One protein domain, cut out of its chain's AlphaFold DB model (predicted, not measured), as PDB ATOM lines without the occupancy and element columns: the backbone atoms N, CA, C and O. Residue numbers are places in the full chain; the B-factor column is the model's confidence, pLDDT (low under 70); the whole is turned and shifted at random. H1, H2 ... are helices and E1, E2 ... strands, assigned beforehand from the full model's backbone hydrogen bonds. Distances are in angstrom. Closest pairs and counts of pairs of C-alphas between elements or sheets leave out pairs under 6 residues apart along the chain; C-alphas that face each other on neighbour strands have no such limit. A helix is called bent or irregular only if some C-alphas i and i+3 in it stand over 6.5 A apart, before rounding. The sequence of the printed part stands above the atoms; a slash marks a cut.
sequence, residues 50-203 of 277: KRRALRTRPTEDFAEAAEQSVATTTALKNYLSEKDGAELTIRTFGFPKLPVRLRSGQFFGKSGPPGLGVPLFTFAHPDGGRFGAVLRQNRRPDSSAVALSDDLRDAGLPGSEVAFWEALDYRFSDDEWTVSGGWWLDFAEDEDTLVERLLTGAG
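AT A GLANCE: This is residues 50 to 203 of the 277 residues of an uncharacterized protein of Bacteroidetes bacterium (UniProt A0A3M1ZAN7). A strongly twisted sheet of six strands forms a wall with helices on both faces: H2 and H4 over one, with H3 on that same face but beside the strands, and H5 packed on the other. H1 folds back along H2, while the small hairpin E6 and E7 and a long loop, residues 94 to 117, lie toward one end. The printed part has 154 residues, with five named helices and eight named strands in the order E1 H1 H2 E2 E3 E4 E5 H3 H4 E6 E7 E8 H5. The large sheet is mixed, in the order E1 E2 E3 E4 E8 E5, and the class is mixed, helices and strands. The whole is compact, with a radius of gyration of the C-alphas of 15.8 A, yet elongated, spanning 51 by 33 by 32 A.

IN THESE COORDINATES: E1, residues 54 to 57, begins at C-alpha 54 (-16.944, 31.516, 12.297). H1 is residues 59 to 65, and H2, residues 70 to 86, is 24.6 A long. E2 is residues 89 to 93; E3, residues 118 to 124, is 20.4 A long, and E4, residues 130 to 135, 17.3 A. E5 is residues 146 to 148, H3 150 to 155, H4 159 to 167, E6 171 to 174 and E7 177 to 180. E8, residues 183 to 188, is 16.6 A long; H5, residues 191 to 201, is 15.2 A long and ends at C-alpha 201 (-19.206, 41.206, -0.770).

HOW THE PARTS SIT: E1 and E2 are antiparallel, with N 57 and O 90 2.8 A apart. E2, E3 and E4 form a meander, each strand the antiparallel neighbour of the one before; N 91 and O 120 are 2.8 A apart, N 121 and O 133 2.9 A. E8 is antiparallel to E4 (N 132 and O 186, 3.0 A) and parallel to E5 (N 147 and O 183, 2.8 A). There are three layers, helices on both faces of the sheet: H2 and H4 on one face, H5 on the other. H2 is over E2 at a height of 11.4 A; it has a kink of 26 degrees near residue 80 and is irregular, C-alphas 82 and 85 being 7.1 A apart. H1 only grazes the sheet; it forms a helical hairpin with H2, their closest C-alphas, of Ala 63 and Thr 73, 6.2 A apart. H4 is over E5 and, only just, with 3 C-alphas, over E8. H3 is on the same face, over none of the strands. The closest C-alphas of H5 and E8, of Leu 194 and Ala 188, are 5.0 A apart. In the hairpin E6 and E7, N 172 and O 179 are 2.9 A apart. Every O i to N i+4 pair is within hydrogen-bond range in H1, H3, H4 and H5, and 11 of 13 in H2.

THE WHOLE: The two C-alphas farthest apart, of Ser 104 and Asp 127, are 51.5 A apart. The printed part has no cut; the link E2 to E3 is long, with 24 residues. Mean pLDDT of the printed part is 78.2; 39 residues are under 70, among them 98 to 116.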
ATOM      1  N   LYS A  50     -16.563  24.823  11.835       91.19
ATOM      2  CA  LYS A  50     -15.670  23.736  12.260       91.19
ATOM      3  C   LYS A  50     -14.201  24.158  12.285       91.19
ATOM      4  O   LYS A  50     -13.446  23.676  13.132       91.19
ATOM      5  N   ARG A  51     -13.804  25.051  11.377       88.44
ATOM      6  CA  ARG A  51     -12.469  25.665  11.322       88.44
ATOM      7  C   ARG A  51     -12.261  26.769  12.354       88.44
ATOM      8  O   ARG A  51     -11.144  27.258  12.470       88.44
ATOM      9  N   ARG A  52     -13.293  27.107  13.139       88.06
ATOM     10  CA  ARG A  52     -13.305  28.212  14.111       88.06
ATOM     11  C   ARG A  52     -13.059  29.585  13.475       88.06
ATOM     12  O   ARG A  52     -12.717  30.515  14.205       88.06
ATOM     13  N   ALA A  53     -13.241  29.684  12.157       89.44
ATOM     14  CA  ALA A  53     -13.248  30.941  11.419       89.44
ATOM     15  C   ALA A  53     -14.559  31.692  11.674       89.44
ATOM     16  O   ALA A  53     -14.531  32.898  11.851       89.44
ATOM     17  N   LEU A  54     -15.684  30.976  11.788       92.06
ATOM     18  CA  LEU A  54     -16.944  31.516  12.297       92.06
ATOM     19  C   LEU A  54     -17.233  30.972  13.698       92.06
ATOM     20  O   LEU A  54     -16.983  29.797  13.985       92.06
ATOM     21  N   ARG A  55     -17.767  31.822  14.577       90.94
ATOM     22  CA  ARG A  55     -18.230  31.435  15.916       90.94
ATOM     23  C   ARG A  55     -19.593  32.041  16.187       90.94
ATOM     24  O   ARG A  55     -19.724  33.255  16.152       90.94
ATOM     25  N   THR A  56     -20.584  31.211  16.483       89.81
ATOM     26  CA  THR A  56     -21.892  31.692  16.938       89.81
ATOM     27  C   THR A  56     -21.773  32.294  18.334       89.81
ATOM     28  O   THR A  56     -21.061  31.749  19.184       89.81
ATOM     29  N   ARG A  57     -22.453  33.416  18.559       85.19
ATOM     30  CA  ARG A  57     -22.492  34.139  19.829       85.19
ATOM     31  C   ARG A  57     -23.941  34.344  20.270       85.19
ATOM     32  O   ARG A  57     -24.760  34.708  19.428       85.19
ATOM     33  N   PRO A  58     -24.255  34.146  21.559       82.81
ATOM     34  CA  PRO A  58     -25.482  34.675  22.139       82.81
ATOM     35  C   PRO A  58     -25.539  36.201  22.003       82.81
ATOM     36  O   PRO A  58     -24.503  36.872  22.037       82.81
ATOM     37  N   THR A  59     -26.746  36.748  21.861       77.75
ATOM     38  CA  THR A  59     -26.974  38.192  21.700       77.75
ATOM     39  C   THR A  59     -26.431  39.001  22.874       77.75
ATOM     40  O   THR A  59     -25.747  40.006  22.670       77.75
ATOM     41  N   GLU A  60     -26.686  38.536  24.098       72.81
ATOM     42  CA  GLU A  60     -26.225  39.176  25.334       72.81
ATOM     43  C   GLU A  60     -24.690  39.191  25.411       72.81
ATOM     44  O   GLU A  60     -24.095  40.264  25.525       72.81
ATOM     45  N   ASP A  61     -24.053  38.032  25.202       73.62
ATOM     46  CA  ASP A  61     -22.592  37.883  25.192       73.62
ATOM     47  C   ASP A  61     -21.912  38.801  24.168       73.62
ATOM     48  O   ASP A  61     -20.859  39.380  24.438       73.62
ATOM     49  N   PHE A  62     -22.484  38.916  22.962       76.44
ATOM     50  CA  PHE A  62     -21.909  39.754  21.912       76.44
ATOM     51  C   PHE A  62     -21.951  41.234  22.298       76.44
ATOM     52  O   PHE A  62     -20.949  41.934  22.158       76.44
ATOM     53  N   ALA A  63     -23.092  41.710  22.797       69.88
ATOM     54  CA  ALA A  63     -23.281  43.122  23.102       69.88
ATOM     55  C   ALA A  63     -22.491  43.590  24.338       69.88
ATOM     56  O   ALA A  63     -22.170  44.772  24.432       69.88
ATOM     57  N   GLU A  64     -22.189  42.692  25.279       67.38
ATOM     58  CA  GLU A  64     -21.321  42.989  26.427       67.38
ATOM     59  C   GLU A  64     -19.836  42.980  26.068       67.38
ATOM     60  O   GLU A  64     -19.074  43.799  26.577       67.38
ATOM     61  N   ALA A  65     -19.418  42.073  25.185       66.31
ATOM     62  CA  ALA A  65     -18.018  41.944  24.803       66.31
ATOM     63  C   ALA A  65     -17.603  42.892  23.663       66.31
ATOM     64  O   ALA A  65     -16.410  43.068  23.413       66.31
ATOM     65  N   ALA A  66     -18.559  43.483  22.942       67.12
ATOM     66  CA  ALA A  66     -18.268  44.486  21.932       67.12
ATOM     67  C   ALA A  66     -17.881  45.796  22.637       67.12
ATOM     68  O   ALA A  66     -18.741  46.502  23.156       67.12
ATOM     69  N   GLU A  67     -16.585  46.123  22.650       68.75
ATOM     70  CA  GLU A  67     -16.036  47.381  23.185       68.75
ATOM     71  C   GLU A  67     -16.446  48.589  22.316       68.75
ATOM     72  O   GLU A  67     -15.633  49.212  21.636       68.75
ATOM     73  N   GLN A  68     -17.742  48.892  22.273       75.62
ATOM     74  CA  GLN A  68     -18.324  49.987  21.499       75.62
ATOM     75  C   GLN A  68     -18.721  51.161  22.395       75.62
ATOM     76  O   GLN A  68     -18.770  51.063  23.623       75.62
ATOM     77  N   SER A  69     -19.052  52.291  21.764       75.81
ATOM     78  CA  SER A  69     -19.696  53.392  22.478       75.81
ATOM     79  C   SER A  69     -21.047  52.940  23.049       75.81
ATOM     80  O   SER A  69     -21.743  52.130  22.435       75.81
ATOM     81  N   VAL A  70     -21.457  53.508  24.191       79.31
ATOM     82  CA  VAL A  70     -22.762  53.204  24.813       79.31
ATOM     83  C   VAL A  70     -23.908  53.383  23.811       79.31
ATOM     84  O   VAL A  70     -24.804  52.548  23.757       79.31
ATOM     85  N   ALA A  71     -23.850  54.422  22.970       81.75
ATOM     86  CA  ALA A  71     -24.866  54.684  21.953       81.75
ATOM     87  C   ALA A  71     -24.954  53.557  20.907       81.75
ATOM     88  O   ALA A  71     -26.050  53.075  20.629       81.75
ATOM     89  N   THR A  72     -23.814  53.096  20.383       81.38
ATOM     90  CA  THR A  72     -23.738  51.984  19.420       81.38
ATOM     91  C   THR A  72     -24.248  50.684  20.046       81.38
ATOM     92  O   THR A  72     -25.062  49.986  19.442       81.38
ATOM     93  N   THR A  73     -23.829  50.375  21.278       80.19
ATOM     94  CA  THR A  73     -24.284  49.174  21.996       80.19
ATOM     95  C   THR A  73     -25.788  49.204  22.245       80.19
ATOM     96  O   THR A  73     -26.464  48.203  22.016       80.19
ATOM     97  N   THR A  74     -26.344  50.336  22.685       83.81
ATOM     98  CA  THR A  74     -27.791  50.480  22.901       83.81
ATOM     99  C   THR A  74     -28.570  50.383  21.593       83.81
ATOM    100  O   THR A  74     -29.570  49.669  21.550       83.81
ATOM    101  N   ALA A  75     -28.113  51.044  20.526       84.75
ATOM    102  CA  ALA A  75     -28.754  50.973  19.214       84.75
ATOM    103  C   ALA A  75     -28.801  49.530  18.690       84.75
ATOM    104  O   ALA A  75     -29.863  49.072  18.275       84.75
ATOM    105  N   LEU A  76     -27.688  48.791  18.798       83.31
ATOM    106  CA  LEU A  76     -27.633  47.368  18.462       83.31
ATOM    107  C   LEU A  76     -28.575  46.540  19.330       83.31
ATOM    108  O   LEU A  76     -29.351  45.768  18.788       83.31
ATOM    109  N   LYS A  77     -28.550  46.695  20.657       81.56
ATOM    110  CA  LYS A  77     -29.435  45.927  21.549       81.56
ATOM    111  C   LYS A  77     -30.911  46.150  21.216       81.56
ATOM    112  O   LYS A  77     -31.647  45.175  21.109       81.56
ATOM    113  N   ASN A  78     -31.321  47.399  21.006       85.94
ATOM    114  CA  ASN A  78     -32.702  47.731  20.655       85.94
ATOM    115  C   ASN A  78     -33.088  47.099  19.314       85.94
ATOM    116  O   ASN A  78     -34.053  46.341  19.249       85.94
ATOM    117  N   TYR A  79     -32.280  47.331  18.282       84.81
ATOM    118  CA  TYR A  79     -32.519  46.781  16.955       84.81
ATOM    119  C   TYR A  79     -32.569  45.243  16.970       84.81
ATOM    120  O   TYR A  79     -33.490  44.643  16.428       84.81
ATOM    121  N   LEU A  80     -31.632  44.581  17.653       77.00
ATOM    122  CA  LEU A  80     -31.602  43.121  17.752       77.00
ATOM    123  C   LEU A  80     -32.787  42.576  18.559       77.00
ATOM    124  O   LEU A  80     -33.313  41.533  18.196       77.00
ATOM    125  N   SER A  81     -33.254  43.283  19.594       78.06
ATOM    126  CA  SER A  81     -34.442  42.877  20.360       78.06
ATOM    127  C   SER A  81     -35.731  42.926  19.531       78.06
ATOM    128  O   SER A  81     -36.585  42.056  19.677       78.06
ATOM    129  N   GLU A  82     -35.845  43.878  18.599       80.38
ATOM    130  CA  GLU A  82     -36.959  43.934  17.640       80.38
ATOM    131  C   GLU A  82     -36.914  42.766  16.640       80.38
ATOM    132  O   GLU A  82     -37.951  42.336  16.135       80.38
ATOM    133  N   LYS A  83     -35.715  42.231  16.372       74.62
ATOM    134  CA  LYS A  83     -35.467  41.126  15.432       74.62
ATOM    135  C   LYS A  83     -35.314  39.759  16.107       74.62
ATOM    136  O   LYS A  83     -35.193  38.763  15.402       74.62
ATOM    137  N   ASP A  84     -35.329  39.667  17.436       63.94
ATOM    138  CA  ASP A  84     -35.098  38.405  18.161       63.94
ATOM    139  C   ASP A  84     -36.208  37.374  17.878       63.94
ATOM    140  O   ASP A  84     -35.958  36.177  17.748       63.94
ATOM    141  N   GLY A  85     -37.433  37.850  17.622       64.50
ATOM    142  CA  GLY A  85     -38.538  37.029  17.112       64.50
ATOM    143  C   GLY A  85     -38.384  36.550  15.659       64.50
ATOM    144  O   GLY A  85     -39.223  35.787  15.190       64.50
ATOM    145  N   ALA A  86     -37.338  36.981  14.946       73.31
ATOM    146  CA  ALA A  86     -37.066  36.680  13.538       73.31
ATOM    147  C   ALA A  86     -35.860  35.734  13.353       73.31
ATOM    148  O   ALA A  86     -35.127  35.841  12.374       73.31
ATOM    149  N   GLU A  87     -35.626  34.812  14.292       83.94
ATOM    150  CA  GLU A  87     -34.543  33.812  14.211       83.94
ATOM    151  C   GLU A  87     -33.143  34.430  14.022       83.94
ATOM    152  O   GLU A  87     -32.334  33.993  13.189       83.94
ATOM    153  N   LEU A  88     -32.856  35.469  14.806       88.12
ATOM    154  CA  LEU A  88     -31.561  36.132  14.817       88.12
ATOM    155  C   LEU A  88     -30.435  35.138  15.127       88.12
ATOM    156  O   LEU A  88     -30.452  34.402  16.111       88.12
ATOM    157  N   THR A  89     -29.394  35.170  14.302       90.25
ATOM    158  CA  THR A  89     -28.120  34.516  14.576       90.25
ATOM    159  C   THR A  89     -26.991  35.524  14.445       90.25
ATOM    160  O   THR A  89     -26.823  36.171  13.412       90.25
ATOM    161  N   ILE A  90     -26.182  35.624  15.499       89.75
ATOM    162  CA  ILE A  90     -24.965  36.429  15.510       89.75
ATOM    163  C   ILE A  90     -23.777  35.486  15.404       89.75
ATOM    164  O   ILE A  90     -23.596  34.575  16.220       89.75
ATOM    165  N   ARG A  91     -22.942  35.704  14.394       92.06
ATOM    166  CA  ARG A  91     -21.644  35.049  14.268       92.06
ATOM    167  C   ARG A  91     -20.547  36.084  14.302       92.06
ATOM    168  O   ARG A  91     -20.736  37.227  13.910       92.06
ATOM    169  N   THR A  92     -19.375  35.654  14.728       89.44
ATOM    170  CA  THR A  92     -18.172  36.448  14.579       89.44
ATOM    171  C   THR A  92     -17.165  35.735  13.695       89.44
ATOM    172  O   THR A  92     -16.870  34.548  13.884       89.44
ATOM    173  N   PHE A  93     -16.662  36.460  12.701       89.44
ATOM    174  CA  PHE A  93     -15.592  36.027  11.823       89.44
ATOM    175  C   PHE A  93     -14.248  36.337  12.485       89.44
ATOM    176  O   PHE A  93     -13.865  37.493  12.655       89.44
ATOM    177  N   GLY A  94     -13.573  35.288  12.943       83.81
ATOM    178  CA  GLY A  94     -12.330  35.383  13.693       83.81
ATOM    179  C   GLY A  94     -11.122  35.616  12.794       83.81
ATOM    180  O   GLY A  94     -11.038  35.077  11.689       83.81
ATOM    181  N   PHE A  95     -10.155  36.360  13.320       77.31
ATOM    182  CA  PHE A  95      -8.869  36.571  12.676       77.31
ATOM    183  C   PHE A  95      -7.836  35.534  13.140       77.31
ATOM    184  O   PHE A  95      -7.861  35.100  14.300       77.31
ATOM    185  N   PRO A  96      -6.938  35.086  12.249       73.44
ATOM    186  CA  PRO A  96      -5.806  34.266  12.645       73.44
ATOM    187  C   PRO A  96      -4.832  35.092  13.494       73.44
ATOM    188  O   PRO A  96      -4.727  36.306  13.340       73.44
ATOM    189  N   LYS A  97      -4.095  34.415  14.382       70.62
ATOM    190  CA  LYS A  97      -2.971  35.042  15.085       70.62
ATOM    191  C   LYS A  97      -1.866  35.338  14.081       70.62
ATOM    192  O   LYS A  97      -1.468  34.421  13.356       70.62
ATOM    193  N   LEU A  98      -1.337  36.554  14.096       66.56
ATOM    194  CA  LEU A  98      -0.176  36.895  13.285       66.56
ATOM    195  C   LEU A  98       1.059  36.103  13.759       66.56
ATOM    196  O   LEU A  98       1.258  35.914  14.969       66.56
ATOM    197  N   PRO A  99       1.914  35.612  12.841       58.44
ATOM    198  CA  PRO A  99       3.181  34.993  13.195       58.44
ATOM    199  C   PRO A  99       4.026  35.886  14.101       58.44
ATOM    200  O   PRO A  99       4.122  37.095  13.911       58.44
ATOM    201  N   VAL A 100       4.728  35.269  15.054       59.12
ATOM    202  CA  VAL A 100       5.575  35.980  16.032       59.12
ATOM    203  C   VAL A 100       6.611  36.889  15.359       59.12
ATOM    204  O   VAL A 100       6.940  37.936  15.902       59.12
ATOM    205  N   ARG A 101       7.085  36.524  14.161       53.38
ATOM    206  CA  ARG A 101       8.051  37.310  13.374       53.38
ATOM    207  C   ARG A 101       7.512  38.671  12.911       53.38
ATOM    208  O   ARG A 101       8.314  39.530  12.574       53.38
ATOM    209  N   LEU A 102       6.194  38.870  12.927       53.09
ATOM    210  CA  LEU A 102       5.543  40.139  12.584       53.09
ATOM    211  C   LEU A 102       5.320  41.034  13.794       53.09
ATOM    212  O   LEU A 102       5.268  42.250  13.660       53.09
ATOM    213  N   ARG A 103       5.304  40.463  15.003       54.12
ATOM    214  CA  ARG A 103       5.122  41.222  16.251       54.12
ATOM    215  C   ARG A 103       6.239  42.235  16.530       54.12
ATOM    216  O   ARG A 103       6.098  43.047  17.436       54.12
ATOM    217  N   SER A 104       7.348  42.185  15.788       47.66
ATOM    218  CA  SER A 104       8.463  43.133  15.897       47.66
ATOM    219  C   SER A 104       8.284  44.439  15.104       47.66
ATOM    220  O   SER A 104       9.155  45.302  15.188       47.66
ATOM    221  N   GLY A 105       7.184  44.612  14.360       48.72
ATOM    222  CA  GLY A 105       6.802  45.892  13.750       48.72
ATOM    223  C   GLY A 105       6.113  46.837  14.746       48.72
ATOM    224  O   GLY A 105       5.414  46.393  15.652       48.72
ATOM    225  N   GLN A 106       6.297  48.149  14.577       44.88
ATOM    226  CA  GLN A 106       5.841  49.251  15.453       44.88
ATOM    227  C   GLN A 106       4.316  49.367  15.717       44.88
ATOM    228  O   GLN A 106       3.891  50.357  16.310       44.88
ATOM    229  N   PHE A 107       3.489  48.398  15.318       46.97
ATOM    230  CA  PHE A 107       2.025  48.524  15.300       46.97
ATOM    231  C   PHE A 107       1.268  47.701  16.354       46.97
ATOM    232  O   PHE A 107       0.055  47.847  16.459       46.97
ATOM    233  N   PHE A 108       1.940  46.877  17.164       51.03
ATOM    234  CA  PHE A 108       1.246  45.926  18.045       51.03
ATOM    235  C   PHE A 108       1.213  46.381  19.513       51.03
ATOM    236  O   PHE A 108       2.241  46.459  20.193       51.03
ATOM    237  N   GLY A 109       0.007  46.687  19.998       45.72
ATOM    238  CA  GLY A 109      -0.287  46.972  21.403       45.72
ATOM    239  C   GLY A 109      -0.263  45.715  22.284       45.72
ATOM    240  O   GLY A 109      -0.236  44.585  21.805       45.72
ATOM    241  N   LYS A 110      -0.217  45.908  23.609       43.16
ATOM    242  CA  LYS A 110      -0.163  44.819  24.598       43.16
ATOM    243  C   LYS A 110      -1.543  44.190  24.833       43.16
ATOM    244  O   LYS A 110      -2.416  44.883  25.333       43.16
ATOM    245  N   SER A 111      -1.621  42.875  24.620       46.16
ATOM    246  CA  SER A 111      -2.534  41.887  25.232       46.16
ATOM    247  C   SER A 111      -3.853  42.436  25.794       46.16
ATOM    248  O   SER A 111      -3.984  42.605  27.014       46.16
ATOM    249  N   GLY A 112      -4.815  42.662  24.911       40.16
ATOM    250  CA  GLY A 112      -6.229  42.809  25.216       40.16
ATOM    251  C   GLY A 112      -6.940  41.457  25.386       40.16
ATOM    252  O   GLY A 112      -6.339  40.382  25.232       40.16
ATOM    253  N   PRO A 113      -8.229  41.471  25.767       40.66
ATOM    254  CA  PRO A 113      -9.069  40.280  25.719       40.66
ATOM    255  C   PRO A 113      -9.105  39.716  24.286       40.66
ATOM    256  O   PRO A 113      -8.977  40.475  23.331       40.66
ATOM    257  N   PRO A 114      -9.280  38.394  24.094       50.97
ATOM    258  CA  PRO A 114      -9.329  37.810  22.757       50.97
ATOM    259  C   PRO A 114     -10.429  38.486  21.931       50.97
ATOM    260  O   PRO A 114     -11.605  38.373  22.291       50.97
ATOM    261  N   GLY A 115     -10.051  39.147  20.834       61.06
ATOM    262  CA  GLY A 115     -10.987  39.895  20.008       61.06
ATOM    263  C   GLY A 115     -12.174  39.049  19.576       61.06
ATOM    264  O   GLY A 115     -12.066  37.863  19.233       61.06
ATOM    265  N   LEU A 116     -13.350  39.672  19.603       69.19
ATOM    266  CA  LEU A 116     -14.600  39.004  19.269       69.19
ATOM    267  C   LEU A 116     -14.626  38.468  17.836       69.19
ATOM    268  O   LEU A 116     -15.318  37.478  17.603       69.19
ATOM    269  N   GLY A 117     -13.844  39.051  16.927       79.31
ATOM    270  CA  GLY A 117     -13.963  38.889  15.482       79.31
ATOM    271  C   GLY A 117     -14.966  39.879  14.884       79.31
ATOM    272  O   GLY A 117     -15.655  40.605  15.601       79.31
ATOM    273  N   VAL A 118     -15.061  39.896  13.557       86.69
ATOM    274  CA  VAL A 118     -15.991  40.766  12.826       86.69
ATOM    275  C   VAL A 118     -17.412  40.242  12.977       86.69
ATOM    276  O   VAL A 118     -17.633  39.064  12.694       86.69
ATOM    277  N   PRO A 119     -18.384  41.068  13.387       89.62
ATOM    278  CA  PRO A 119     -19.753  40.604  13.493       89.62
ATOM    279  C   PRO A 119     -20.378  40.358  12.122       89.62
ATOM    280  O   PRO A 119     -20.238  41.156  11.194       89.62
ATOM    281  N   LEU A 120     -21.100  39.250  12.043       93.31
ATOM    282  CA  LEU A 120     -21.979  38.860  10.959       93.31
ATOM    283  C   LEU A 120     -23.346  38.569  11.579       93.31
ATOM    284  O   LEU A 120     -23.488  37.645  12.386       93.31
ATOM    285  N   PHE A 121     -24.330  39.380  11.220       92.69
ATOM    286  CA  PHE A 121     -25.709  39.252  11.673       92.69
ATOM    287  C   PHE A 121     -26.539  38.635  10.558       92.69
ATOM    288  O   PHE A 121     -26.421  39.049   9.406       92.69
ATOM    289  N   THR A 122     -27.381  37.671  10.902       93.00
ATOM    290  CA  THR A 122     -28.331  37.043   9.975       93.00
ATOM    291  C   THR A 122     -29.659  36.847  10.682       93.00
ATOM    292  O   THR A 122     -29.663  36.412  11.832       93.00
ATOM    293  N   PHE A 123     -30.769  37.111  10.010       90.69
ATOM    294  CA  PHE A 123     -32.109  36.884  10.546       90.69
ATOM    295  C   PHE A 123     -33.090  36.558   9.417       90.69
ATOM    296  O   PHE A 123     -32.849  36.878   8.250       90.69
ATOM    297  N   ALA A 124     -34.184  35.886   9.760       87.44
ATOM    298  CA  ALA A 124     -35.273  35.610   8.837       87.44
ATOM    299  C   ALA A 124     -35.954  36.919   8.416       87.44
ATOM    300  O   ALA A 124     -36.187  37.813   9.233       87.44
ATOM    301  N   HIS A 125     -36.269  37.039   7.130       83.31
ATOM    302  CA  HIS A 125     -36.965  38.206   6.604       83.31
ATOM    303  C   HIS A 125     -38.483  37.945   6.545       83.31
ATOM    304  O   HIS A 125     -38.885  36.833   6.194       83.31
ATOM    305  N   PRO A 126     -39.345  38.937   6.855       76.94
ATOM    306  CA  PRO A 126     -40.801  38.755   6.850       76.94
ATOM    307  C   PRO A 126     -41.378  38.266   5.515       76.94
ATOM    308  O   PRO A 126     -42.332  37.494   5.509       76.94
ATOM    309  N   ASP A 127     -40.769  38.669   4.398       73.88
ATOM    310  CA  ASP A 127     -41.201  38.289   3.044       73.88
ATOM    311  C   ASP A 127     -40.658  36.917   2.588       73.88
ATOM    312  O   ASP A 127     -40.758  36.554   1.416       73.88
ATOM    313  N   GLY A 128     -40.091  36.138   3.514       82.25
ATOM    314  CA  GLY A 128     -39.385  34.889   3.233       82.25
ATOM    315  C   GLY A 128     -37.889  35.109   3.016       82.25
ATOM    316  O   GLY A 128     -37.434  36.230   2.813       82.25
ATOM    317  N   GLY A 129     -37.107  34.031   3.094       87.94
ATOM    318  CA  GLY A 129     -35.649  34.089   3.005       87.94
ATOM    319  C   GLY A 129     -34.984  34.709   4.237       87.94
ATOM    320  O   GLY A 129     -35.541  34.745   5.340       87.94
ATOM    321  N   ARG A 130     -33.742  35.153   4.059       91.25
ATOM    322  CA  ARG A 130     -32.853  35.610   5.125       91.25
ATOM    323  C   ARG A 130     -32.113  36.860   4.694       91.25
ATOM    324  O   ARG A 130     -31.602  36.945   3.581       91.25
ATOM    325  N   PHE A 131     -32.015  37.801   5.616       90.88
ATOM    326  CA  PHE A 131     -31.241  39.020   5.465       90.88
ATOM    327  C   PHE A 131     -30.036  38.980   6.399       90.88
ATOM    328  O   PHE A 131     -30.093  38.388   7.483       90.88
ATOM    329  N   GLY A 132     -28.953  39.650   6.017       93.25
ATOM    330  CA  GLY A 132     -27.846  39.845   6.933       93.25
ATOM    331  C   GLY A 132     -26.973  41.053   6.648       93.25
ATOM    332  O   GLY A 132     -27.094  41.732   5.628       93.25
ATOM    333  N   ALA A 133     -26.075  41.294   7.597       94.06
ATOM    334  CA  ALA A 133     -25.146  42.407   7.605       94.06
ATOM    335  C   ALA A 133     -23.779  41.960   8.128       94.06
ATOM    336  O   ALA A 133     -23.683  41.213   9.106       94.06
ATOM    337  N   VAL A 134     -22.709  42.450   7.508       93.50
ATOM    338  CA  VAL A 134     -21.333  42.228   7.968       93.50
ATOM    339  C   VAL A 134     -20.492  43.484   7.742       93.50
ATOM    340  O   VAL A 134     -20.643  44.196   6.747       93.50
ATOM    341  N   LEU A 135     -19.593  43.774   8.676       89.31
ATOM    342  CA  LEU A 135     -18.703  44.929   8.580       89.31
ATOM    343  C   LEU A 135     -17.619  44.679   7.525       89.31
ATOM    344  O   LEU A 135     -16.895  43.691   7.617       89.31
ATOM    345  N   ARG A 136     -17.457  45.570   6.545       88.06
ATOM    346  CA  ARG A 136     -16.539  45.383   5.403       88.06
ATOM    347  C   ARG A 136     -15.067  45.540   5.773       88.06
ATOM    348  O   ARG A 136     -14.712  46.405   6.571       88.06
ATOM    349  N   GLN A 137     -14.198  44.787   5.093       82.12
ATOM    350  CA  GLN A 137     -12.764  45.086   5.073       82.12
ATOM    351  C   GLN A 137     -12.485  46.288   4.162       82.12
ATOM    352  O   GLN A 137     -13.062  46.394   3.078       82.12
ATOM    353  N   ASN A 138     -11.563  47.163   4.576       64.81
ATOM    354  CA  ASN A 138     -10.994  48.243   3.762       64.81
ATOM    355  C   ASN A 138     -12.031  49.145   3.067       64.81
ATOM    356  O   ASN A 138     -12.123  49.191   1.835       64.81
ATOM    357  N   ARG A 139     -12.789  49.919   3.854       62.97
ATOM    358  CA  ARG A 139     -13.585  51.025   3.307       62.97
ATOM    359  C   ARG A 139     -12.631  52.029   2.647       62.97
ATOM    360  O   ARG A 139     -11.802  52.628   3.328       62.97
ATOM    361  N   ARG A 140     -12.743  52.235   1.329       59.50
ATOM    362  CA  ARG A 140     -12.077  53.385   0.701       59.50
ATOM    363  C   ARG A 140     -12.710  54.671   1.251       59.50
ATOM    364  O   ARG A 140     -13.929  54.668   1.441       59.50
ATOM    365  N   PRO A 141     -11.949  55.754   1.487       55.47
ATOM    366  CA  PRO A 141     -12.488  56.988   2.066       55.47
ATOM    367  C   PRO A 141     -13.693  57.579   1.313       55.47
ATOM    368  O   PRO A 141     -14.527  58.243   1.916       55.47
ATOM    369  N   ASP A 142     -13.803  57.304   0.013       55.84
ATOM    370  CA  ASP A 142     -14.866  57.744  -0.899       55.84
ATOM    371  C   ASP A 142     -16.064  56.780  -0.993       55.84
ATOM    372  O   ASP A 142     -17.051  57.079  -1.662       55.84
ATOM    373  N   SER A 143     -16.010  55.621  -0.335       65.69
ATOM    374  CA  SER A 143     -17.086  54.628  -0.396       65.69
ATOM    375  C   SER A 143     -18.171  54.866   0.660       65.69
ATOM    376  O   SER A 143     -17.888  55.284   1.790       65.69
ATOM    377  N   SER A 144     -19.424  54.575   0.291       73.81
ATOM    378  CA  SER A 144     -20.599  54.666   1.169       73.81
ATOM    379  C   SER A 144     -20.417  53.879   2.476       73.81
ATOM    380  O   SER A 144     -19.739  52.846   2.508       73.81
ATOM    381  N   ALA A 145     -21.041  54.366   3.554       83.31
ATOM    382  CA  ALA A 145     -21.098  53.679   4.845       83.31
ATOM    383  C   ALA A 145     -21.964  52.409   4.793       83.31
ATOM    384  O   ALA A 145     -21.815  51.539   5.642       83.31
ATOM    385  N   VAL A 146     -22.796  52.253   3.763       86.81
ATOM    386  CA  VAL A 146     -23.510  51.008   3.463       86.81
ATOM    387  C   VAL A 146     -23.359  50.672   1.987       86.81
ATOM    388  O   VAL A 146     -23.480  51.535   1.117       86.81
ATOM    389  N   ALA A 147     -23.099  49.403   1.698       87.12
ATOM    390  CA  ALA A 147     -23.139  48.844   0.360       87.12
ATOM    391  C   ALA A 147     -24.083  47.638   0.339       87.12
ATOM    392  O   ALA A 147     -24.108  46.838   1.272       87.12
ATOM    393  N   LEU A 148     -24.866  47.545  -0.730       87.31
ATOM    394  CA  LEU A 148     -25.874  46.510  -0.943       87.31
ATOM    395  C   LEU A 148     -25.423  45.611  -2.097       87.31
ATOM    396  O   LEU A 148     -24.813  46.133  -3.042       87.31
ATOM    397  N   SER A 149     -25.761  44.322  -2.060       82.62
ATOM    398  CA  SER A 149     -25.702  43.471  -3.254       82.62
ATOM    399  C   SER A 149     -26.675  43.959  -4.331       82.62
ATOM    400  O   SER A 149     -27.614  44.701  -4.038       82.62
ATOM    401  N   ASP A 150     -26.433  43.590  -5.589       79.69
ATOM    402  CA  ASP A 150     -27.296  44.015  -6.697       79.69
ATOM    403  C   ASP A 150     -28.710  43.426  -6.547       79.69
ATOM    404  O   ASP A 150     -29.679  44.178  -6.591       79.69
ATOM    405  N   ASP A 151     -28.818  42.141  -6.191       73.50
ATOM    406  CA  ASP A 151     -30.090  41.466  -5.882       73.50
ATOM    407  C   ASP A 151     -30.927  42.242  -4.850       73.50
ATOM    408  O   ASP A 151     -32.142  42.382  -4.973       73.50
ATOM    409  N   LEU A 152     -30.270  42.782  -3.826       79.69
ATOM    410  CA  LEU A 152     -30.906  43.520  -2.740       79.69
ATOM    411  C   LEU A 152     -31.314  44.944  -3.150       79.69
ATOM    412  O   LEU A 152     -32.305  45.477  -2.645       79.69
ATOM    413  N   ARG A 153     -30.560  45.573  -4.062       79.50
ATOM    414  CA  ARG A 153     -30.954  46.857  -4.667       79.50
ATOM    415  C   ARG A 153     -32.207  46.687  -5.511       79.50
ATOM    416  O   ARG A 153     -33.088  47.540  -5.435       79.50
ATOM    417  N   ASP A 154     -32.282  45.591  -6.256       76.00
ATOM    418  CA  ASP A 154     -33.401  45.288  -7.145       76.00
ATOM    419  C   ASP A 154     -34.649  44.856  -6.363       76.00
ATOM    420  O   ASP A 154     -35.760  45.269  -6.700       76.00
ATOM    421  N   ALA A 155     -34.474  44.084  -5.286       73.62
ATOM    422  CA  ALA A 155     -35.564  43.675  -4.399       73.62
ATOM    423  C   ALA A 155     -36.136  44.838  -3.568       73.62
ATOM    424  O   ALA A 155     -37.310  44.814  -3.206       73.62
ATOM    425  N   GLY A 156     -35.324  45.863  -3.289       71.50
ATOM    426  CA  GLY A 156     -35.724  47.043  -2.532       71.50
ATOM    427  C   GLY A 156     -35.823  46.774  -1.030       71.50
ATOM    428  O   GLY A 156     -36.859  46.370  -0.514       71.50
ATOM    429  N   LEU A 157     -34.753  47.071  -0.293       77.00
ATOM    430  CA  LEU A 157     -34.808  47.089   1.169       77.00
ATOM    431  C   LEU A 157     -35.651  48.253   1.702       77.00
ATOM    432  O   LEU A 157     -35.574  49.363   1.162       77.00
ATOM    433  N   PRO A 158     -36.347  48.068   2.841       75.25
ATOM    434  CA  PRO A 158     -36.928  49.183   3.573       75.25
ATOM    435  C   PRO A 158     -35.856  50.234   3.888       75.25
ATOM    436  O   PRO A 158     -34.818  49.923   4.470       75.25
ATOM    437  N   GLY A 159     -36.109  51.500   3.549       79.06
ATOM    438  CA  GLY A 159     -35.138  52.580   3.775       79.06
ATOM    439  C   GLY A 159     -34.728  52.747   5.245       79.06
ATOM    440  O   GLY A 159     -33.609  53.168   5.524       79.06
ATOM    441  N   SER A 160     -35.591  52.356   6.188       81.44
ATOM    442  CA  SER A 160     -35.283  52.328   7.624       81.44
ATOM    443  C   SER A 160     -34.188  51.323   7.987       81.44
ATOM    444  O   SER A 160     -33.398  51.581   8.890       81.44
ATOM    445  N   GLU A 161     -34.131  50.197   7.277       84.75
ATOM    446  CA  GLU A 161     -33.147  49.134   7.481       84.75
ATOM    447  C   GLU A 161     -31.763  49.627   7.040       84.75
ATOM    448  O   GLU A 161     -30.809  49.608   7.814       84.75
ATOM    449  N   VAL A 162     -31.677  50.199   5.837       85.88
ATOM    450  CA  VAL A 162     -30.441  50.813   5.323       85.88
ATOM    451  C   VAL A 162     -29.972  51.956   6.228       85.88
ATOM    452  O   VAL A 162     -28.795  52.004   6.584       85.88
ATOM    453  N   ALA A 163     -30.886  52.835   6.652       86.56
ATOM    454  CA  ALA A 163     -30.565  53.974   7.508       86.56
ATOM    455  C   ALA A 163     -30.015  53.557   8.883       86.56
ATOM    456  O   ALA A 163     -29.122  54.222   9.408       86.56
ATOM    457  N   PHE A 164     -30.513  52.457   9.461       89.69
ATOM    458  CA  PHE A 164     -29.981  51.925  10.716       89.69
ATOM    459  C   PHE A 164     -28.507  51.528  10.569       89.69
ATOM    460  O   PHE A 164     -27.661  52.015  11.322       89.69
ATOM    461  N   TRP A 165     -28.191  50.687   9.580       89.44
ATOM    462  CA  TRP A 165     -26.816  50.229   9.350       89.44
ATOM    463  C   TRP A 165     -25.888  51.378   8.955       89.44
ATOM    464  O   TRP A 165     -24.721  51.383   9.334       89.44
ATOM    465  N   GLU A 166     -26.400  52.385   8.247       87.50
ATOM    466  CA  GLU A 166     -25.634  53.579   7.885       87.50
ATOM    467  C   GLU A 166     -25.256  54.437   9.096       87.50
ATOM    468  O   GLU A 166     -24.135  54.946   9.166       87.50
ATOM    469  N   ALA A 167     -26.162  54.564  10.066       86.44
ATOM    470  CA  ALA A 167     -25.937  55.329  11.289       86.44
ATOM    471  C   ALA A 167     -25.078  54.587  12.329       86.44
ATOM    472  O   ALA A 167     -24.611  55.198  13.296       86.44
ATOM    473  N   LEU A 168     -24.877  53.278  12.165       85.75
ATOM    474  CA  LEU A 168     -24.186  52.450  13.141       85.75
ATOM    475  C   LEU A 168     -22.655  52.603  13.045       85.75
ATOM    476  O   LEU A 168     -21.992  51.897  12.282       85.75
ATOM    477  N   ASP A 169     -22.080  53.481  13.878       80.44
ATOM    478  CA  ASP A 169     -20.622  53.606  14.075       80.44
ATOM    479  C   ASP A 169     -20.096  52.437  14.919       80.44
ATOM    480  O   ASP A 169     -19.950  52.530  16.144       80.44
ATOM    481  N   TYR A 170     -19.871  51.307  14.251       79.44
ATOM    482  CA  TYR A 170     -19.243  50.125  14.824       79.44
ATOM    483  C   TYR A 170     -17.771  50.062  14.429       79.44
ATOM    484  O   TYR A 170     -17.415  50.135  13.248       79.44
ATOM    485  N   ARG A 171     -16.903  49.857  15.418       75.50
ATOM    486  CA  ARG A 171     -15.458  49.737  15.209       75.50
ATOM    487  C   ARG A 171     -14.953  48.461  15.835       75.50
ATOM    488  O   ARG A 171     -15.026  48.281  17.044       75.50
ATOM    489  N   PHE A 172     -14.401  47.581  15.017       73.62
ATOM    490  CA  PHE A 172     -13.694  46.421  15.520       73.62
ATOM    491  C   PHE A 172     -12.222  46.781  15.718       73.62
ATOM    492  O   PHE A 172     -11.541  47.172  14.769       73.62
ATOM    493  N   SER A 173     -11.738  46.626  16.944       66.69
ATOM    494  CA  SER A 173     -10.313  46.625  17.234       66.69
ATOM    495  C   SER A 173      -9.998  45.411  18.096       66.69
ATOM    496  O   SER A 173     -10.636  45.185  19.118       66.69
ATOM    497  N   ASP A 174      -9.020  44.639  17.656       65.56
ATOM    498  CA  ASP A 174      -8.283  43.654  18.442       65.56
ATOM    499  C   ASP A 174      -6.800  44.055  18.391       65.56
ATOM    500  O   ASP A 174      -6.420  44.906  17.581       65.56
ATOM    501  N   ASP A 175      -5.958  43.442  19.218       60.38
ATOM    502  CA  ASP A 175      -4.529  43.768  19.368       60.38
ATOM    503  C   ASP A 175      -3.756  43.822  18.037       60.38
ATOM    504  O   ASP A 175      -2.735  44.500  17.922       60.38
ATOM    505  N   GLU A 176      -4.229  43.065  17.046       64.12
ATOM    506  CA  GLU A 176      -3.576  42.835  15.756       64.12
ATOM    507  C   GLU A 176      -4.441  43.283  14.558       64.12
ATOM    508  O   GLU A 176      -3.962  43.287  13.425       64.12
ATOM    509  N   TRP A 177      -5.708  43.658  14.782       70.19
ATOM    510  CA  TRP A 177      -6.691  43.863  13.713       70.19
ATOM    511  C   TRP A 177      -7.601  45.047  14.003       70.19
ATOM    512  O   TRP A 177      -8.435  44.993  14.903       70.19
ATOM    513  N   THR A 178      -7.512  46.090  13.183       67.31
ATOM    514  CA  THR A 178      -8.475  47.191  13.208       67.31
ATOM    515  C   THR A 178      -9.311  47.157  11.942       67.31
ATOM    516  O   THR A 178      -8.805  47.366  10.840       67.31
ATOM    517  N   VAL A 179     -10.612  46.928  12.102       71.00
ATOM    518  CA  VAL A 179     -11.589  47.082  11.028       71.00
ATOM    519  C   VAL A 179     -12.560  48.176  11.436       71.00
ATOM    520  O   VAL A 179     -13.339  48.050  12.379       71.00
ATOM    521  N   SER A 180     -12.511  49.268  10.692       65.00
ATOM    522  CA  SER A 180     -13.533  50.304  10.707       65.00
ATOM    523  C   SER A 180     -14.022  50.454   9.277       65.00
ATOM    524  O   SER A 180     -13.228  50.409   8.331       65.00
ATOM    525  N   GLY A 181     -15.330  50.535   9.078       65.19
ATOM    526  CA  GLY A 181     -15.837  50.472   7.721       65.19
ATOM    527  C   GLY A 181     -17.341  50.527   7.624       65.19
ATOM    528  O   GLY A 181     -18.049  50.566   8.621       65.19
ATOM    529  N   GLY A 182     -17.802  50.574   6.381       83.56
ATOM    530  CA  GLY A 182     -19.216  50.476   6.084       83.56
ATOM    531  C   GLY A 182     -19.714  49.039   6.175       83.56
ATOM    532  O   GLY A 182     -18.925  48.091   6.169       83.56
ATOM    533  N   TRP A 183     -21.027  48.882   6.207       90.88
ATOM    534  CA  TRP A 183     -21.689  47.586   6.222       90.88
ATOM    535  C   TRP A 183     -21.910  47.072   4.804       90.88
ATOM    536  O   TRP A 183     -22.198  47.843   3.887       90.88
ATOM    537  N   TRP A 184     -21.739  45.767   4.616       93.06
ATOM    538  CA  TRP A 184     -22.283  45.056   3.467       93.06
ATOM    539  C   TRP A 184     -23.571  44.378   3.902       93.06
ATOM    540  O   TRP A 184     -23.559  43.630   4.884       93.06
ATOM    541  N   LEU A 185     -24.653  44.659   3.183       93.75
ATOM    542  CA  LEU A 185     -25.965  44.065   3.409       93.75
ATOM    543  C   LEU A 185     -26.306  43.140   2.247       93.75
ATOM    544  O   LEU A 185     -25.976  43.442   1.095       93.75
ATOM    545  N   ASP A 186     -26.974  42.033   2.553       93.75
ATOM    546  CA  ASP A 186     -27.361  41.045   1.551       93.75
ATOM    547  C   ASP A 186     -28.616  40.264   1.950       93.75
ATOM    548  O   ASP A 186     -29.050  40.290   3.106       93.75
ATOM    549  N   PHE A 187     -29.173  39.552   0.972       91.31
ATOM    550  CA  PHE A 187     -30.336  38.692   1.115       91.31
ATOM    551  C   PHE A 187     -30.140  37.392   0.327       91.31
ATOM    552  O   PHE A 187     -29.554  37.379  -0.760       91.31
ATOM    553  N   ALA A 188     -30.635  36.288   0.876       92.00
ATOM    554  CA  ALA A 188     -30.695  35.005   0.187       92.00
ATOM    555  C   ALA A 188     -31.845  34.147   0.720       92.00
ATOM    556  O   ALA A 188     -32.377  34.394   1.799       92.00
ATOM    557  N   GLU A 189     -32.213  33.104  -0.018       90.94
ATOM    558  CA  GLU A 189     -33.263  32.170   0.403       90.94
ATOM    559  C   GLU A 189     -32.843  31.323   1.614       90.94
ATOM    560  O   GLU A 189     -33.671  31.004   2.468       90.94
ATOM    561  N   ASP A 190     -31.552  30.994   1.717       92.50
ATOM    562  CA  ASP A 190     -30.991  30.154   2.770       92.50
ATOM    563  C   ASP A 190     -29.760  30.775   3.453       92.50
ATOM    564  O   ASP A 190     -29.118  31.704   2.960       92.50
ATOM    565  N   GLU A 191     -29.433  30.240   4.629       92.00
ATOM    566  CA  GLU A 191     -28.366  30.751   5.492       92.00
ATOM    567  C   GLU A 191     -26.971  30.571   4.887       92.00
ATOM    568  O   GLU A 191     -26.118  31.442   5.060       92.00
ATOM    569  N   ASP A 192     -26.707  29.453   4.207       95.06
ATOM    570  CA  ASP A 192     -25.364  29.168   3.701       95.06
ATOM    571  C   ASP A 192     -25.019  30.103   2.544       95.06
ATOM    572  O   ASP A 192     -23.950  30.723   2.544       95.06
ATOM    573  N   THR A 193     -25.976  30.288   1.632       95.31
ATOM    574  CA  THR A 193     -25.877  31.256   0.537       95.31
ATOM    575  C   THR A 193     -25.737  32.679   1.069       95.31
ATOM    576  O   THR A 193     -24.886  33.432   0.590       95.31
ATOM    577  N   LEU A 194     -26.519  33.060   2.088       95.25
ATOM    578  CA  LEU A 194     -26.419  34.388   2.696       95.25
ATOM    579  C   LEU A 194     -25.023  34.636   3.283       95.25
ATOM    580  O   LEU A 194     -24.395  35.649   2.980       95.25
ATOM    581  N   VAL A 195     -24.511  33.715   4.104       96.50
ATOM    582  CA  VAL A 195     -23.186  33.848   4.735       96.50
ATOM    583  C   VAL A 195     -22.083  33.939   3.681       96.50
ATOM    584  O   VAL A 195     -21.171  34.761   3.815       96.50
ATOM    585  N   GLU A 196     -22.159  33.132   2.625       96.06
ATOM    586  CA  GLU A 196     -21.214  33.186   1.512       96.06
ATOM    587  C   GLU A 196     -21.204  34.556   0.828       96.06
ATOM    588  O   GLU A 196     -20.134  35.155   0.651       96.06
ATOM    589  N   ARG A 197     -22.387  35.063   0.467       95.56
ATOM    590  CA  ARG A 197     -22.549  36.356  -0.203       95.56
ATOM    591  C   ARG A 197     -22.064  37.506   0.674       95.56
ATOM    592  O   ARG A 197     -21.260  38.316   0.212       95.56
ATOM    593  N   LEU A 198     -22.434  37.505   1.957       95.81
ATOM    594  CA  LEU A 198     -21.977  38.488   2.941       95.81
ATOM    595  C   LEU A 198     -20.449  38.527   3.027       95.81
ATOM    596  O   LEU A 198     -19.845  39.586   2.861       95.81
ATOM    597  N   LEU A 199     -19.799  37.380   3.249       95.50
ATOM    598  CA  LEU A 199     -18.340  37.328   3.371       95.50
ATOM    599  C   LEU A 199     -17.634  37.680   2.054       95.50
ATOM    600  O   LEU A 199     -16.556  38.279   2.084       95.50
ATOM    601  N   THR A 200     -18.230  37.347   0.908       94.56
ATOM    602  CA  THR A 200     -17.689  37.688  -0.417       94.56
ATOM    603  C   THR A 200     -17.771  39.188  -0.683       94.56
ATOM    604  O   THR A 200     -16.742  39.817  -0.954       94.56
ATOM    605  N   GLY A 201     -18.960  39.780  -0.542       91.94
ATOM    606  CA  GLY A 201     -19.206  41.206  -0.770       91.94
ATOM    607  C   GLY A 201     -18.469  42.107   0.220       91.94
ATOM    608  O   GLY A 201     -17.985  43.185  -0.134       91.94
ATOM    609  N   ALA A 202     -18.271  41.628   1.448       92.19
ATOM    610  CA  ALA A 202     -17.507  42.333   2.469       92.19
ATOM    611  C   ALA A 202     -15.987  42.155   2.375       92.19
ATOM    612  O   ALA A 202     -15.249  42.789   3.133       92.19
ATOM    613  N   GLY A 203     -15.512  41.329   1.440       90.69
ATOM    614  CA  GLY A 203     -14.094  41.169   1.140       90.69
ATOM    615  C   GLY A 203     -13.372  40.075   1.928       90.69
ATOM    616  O   GLY A 203     -12.216  39.806   1.625       90.69
TER     617      GLY A 203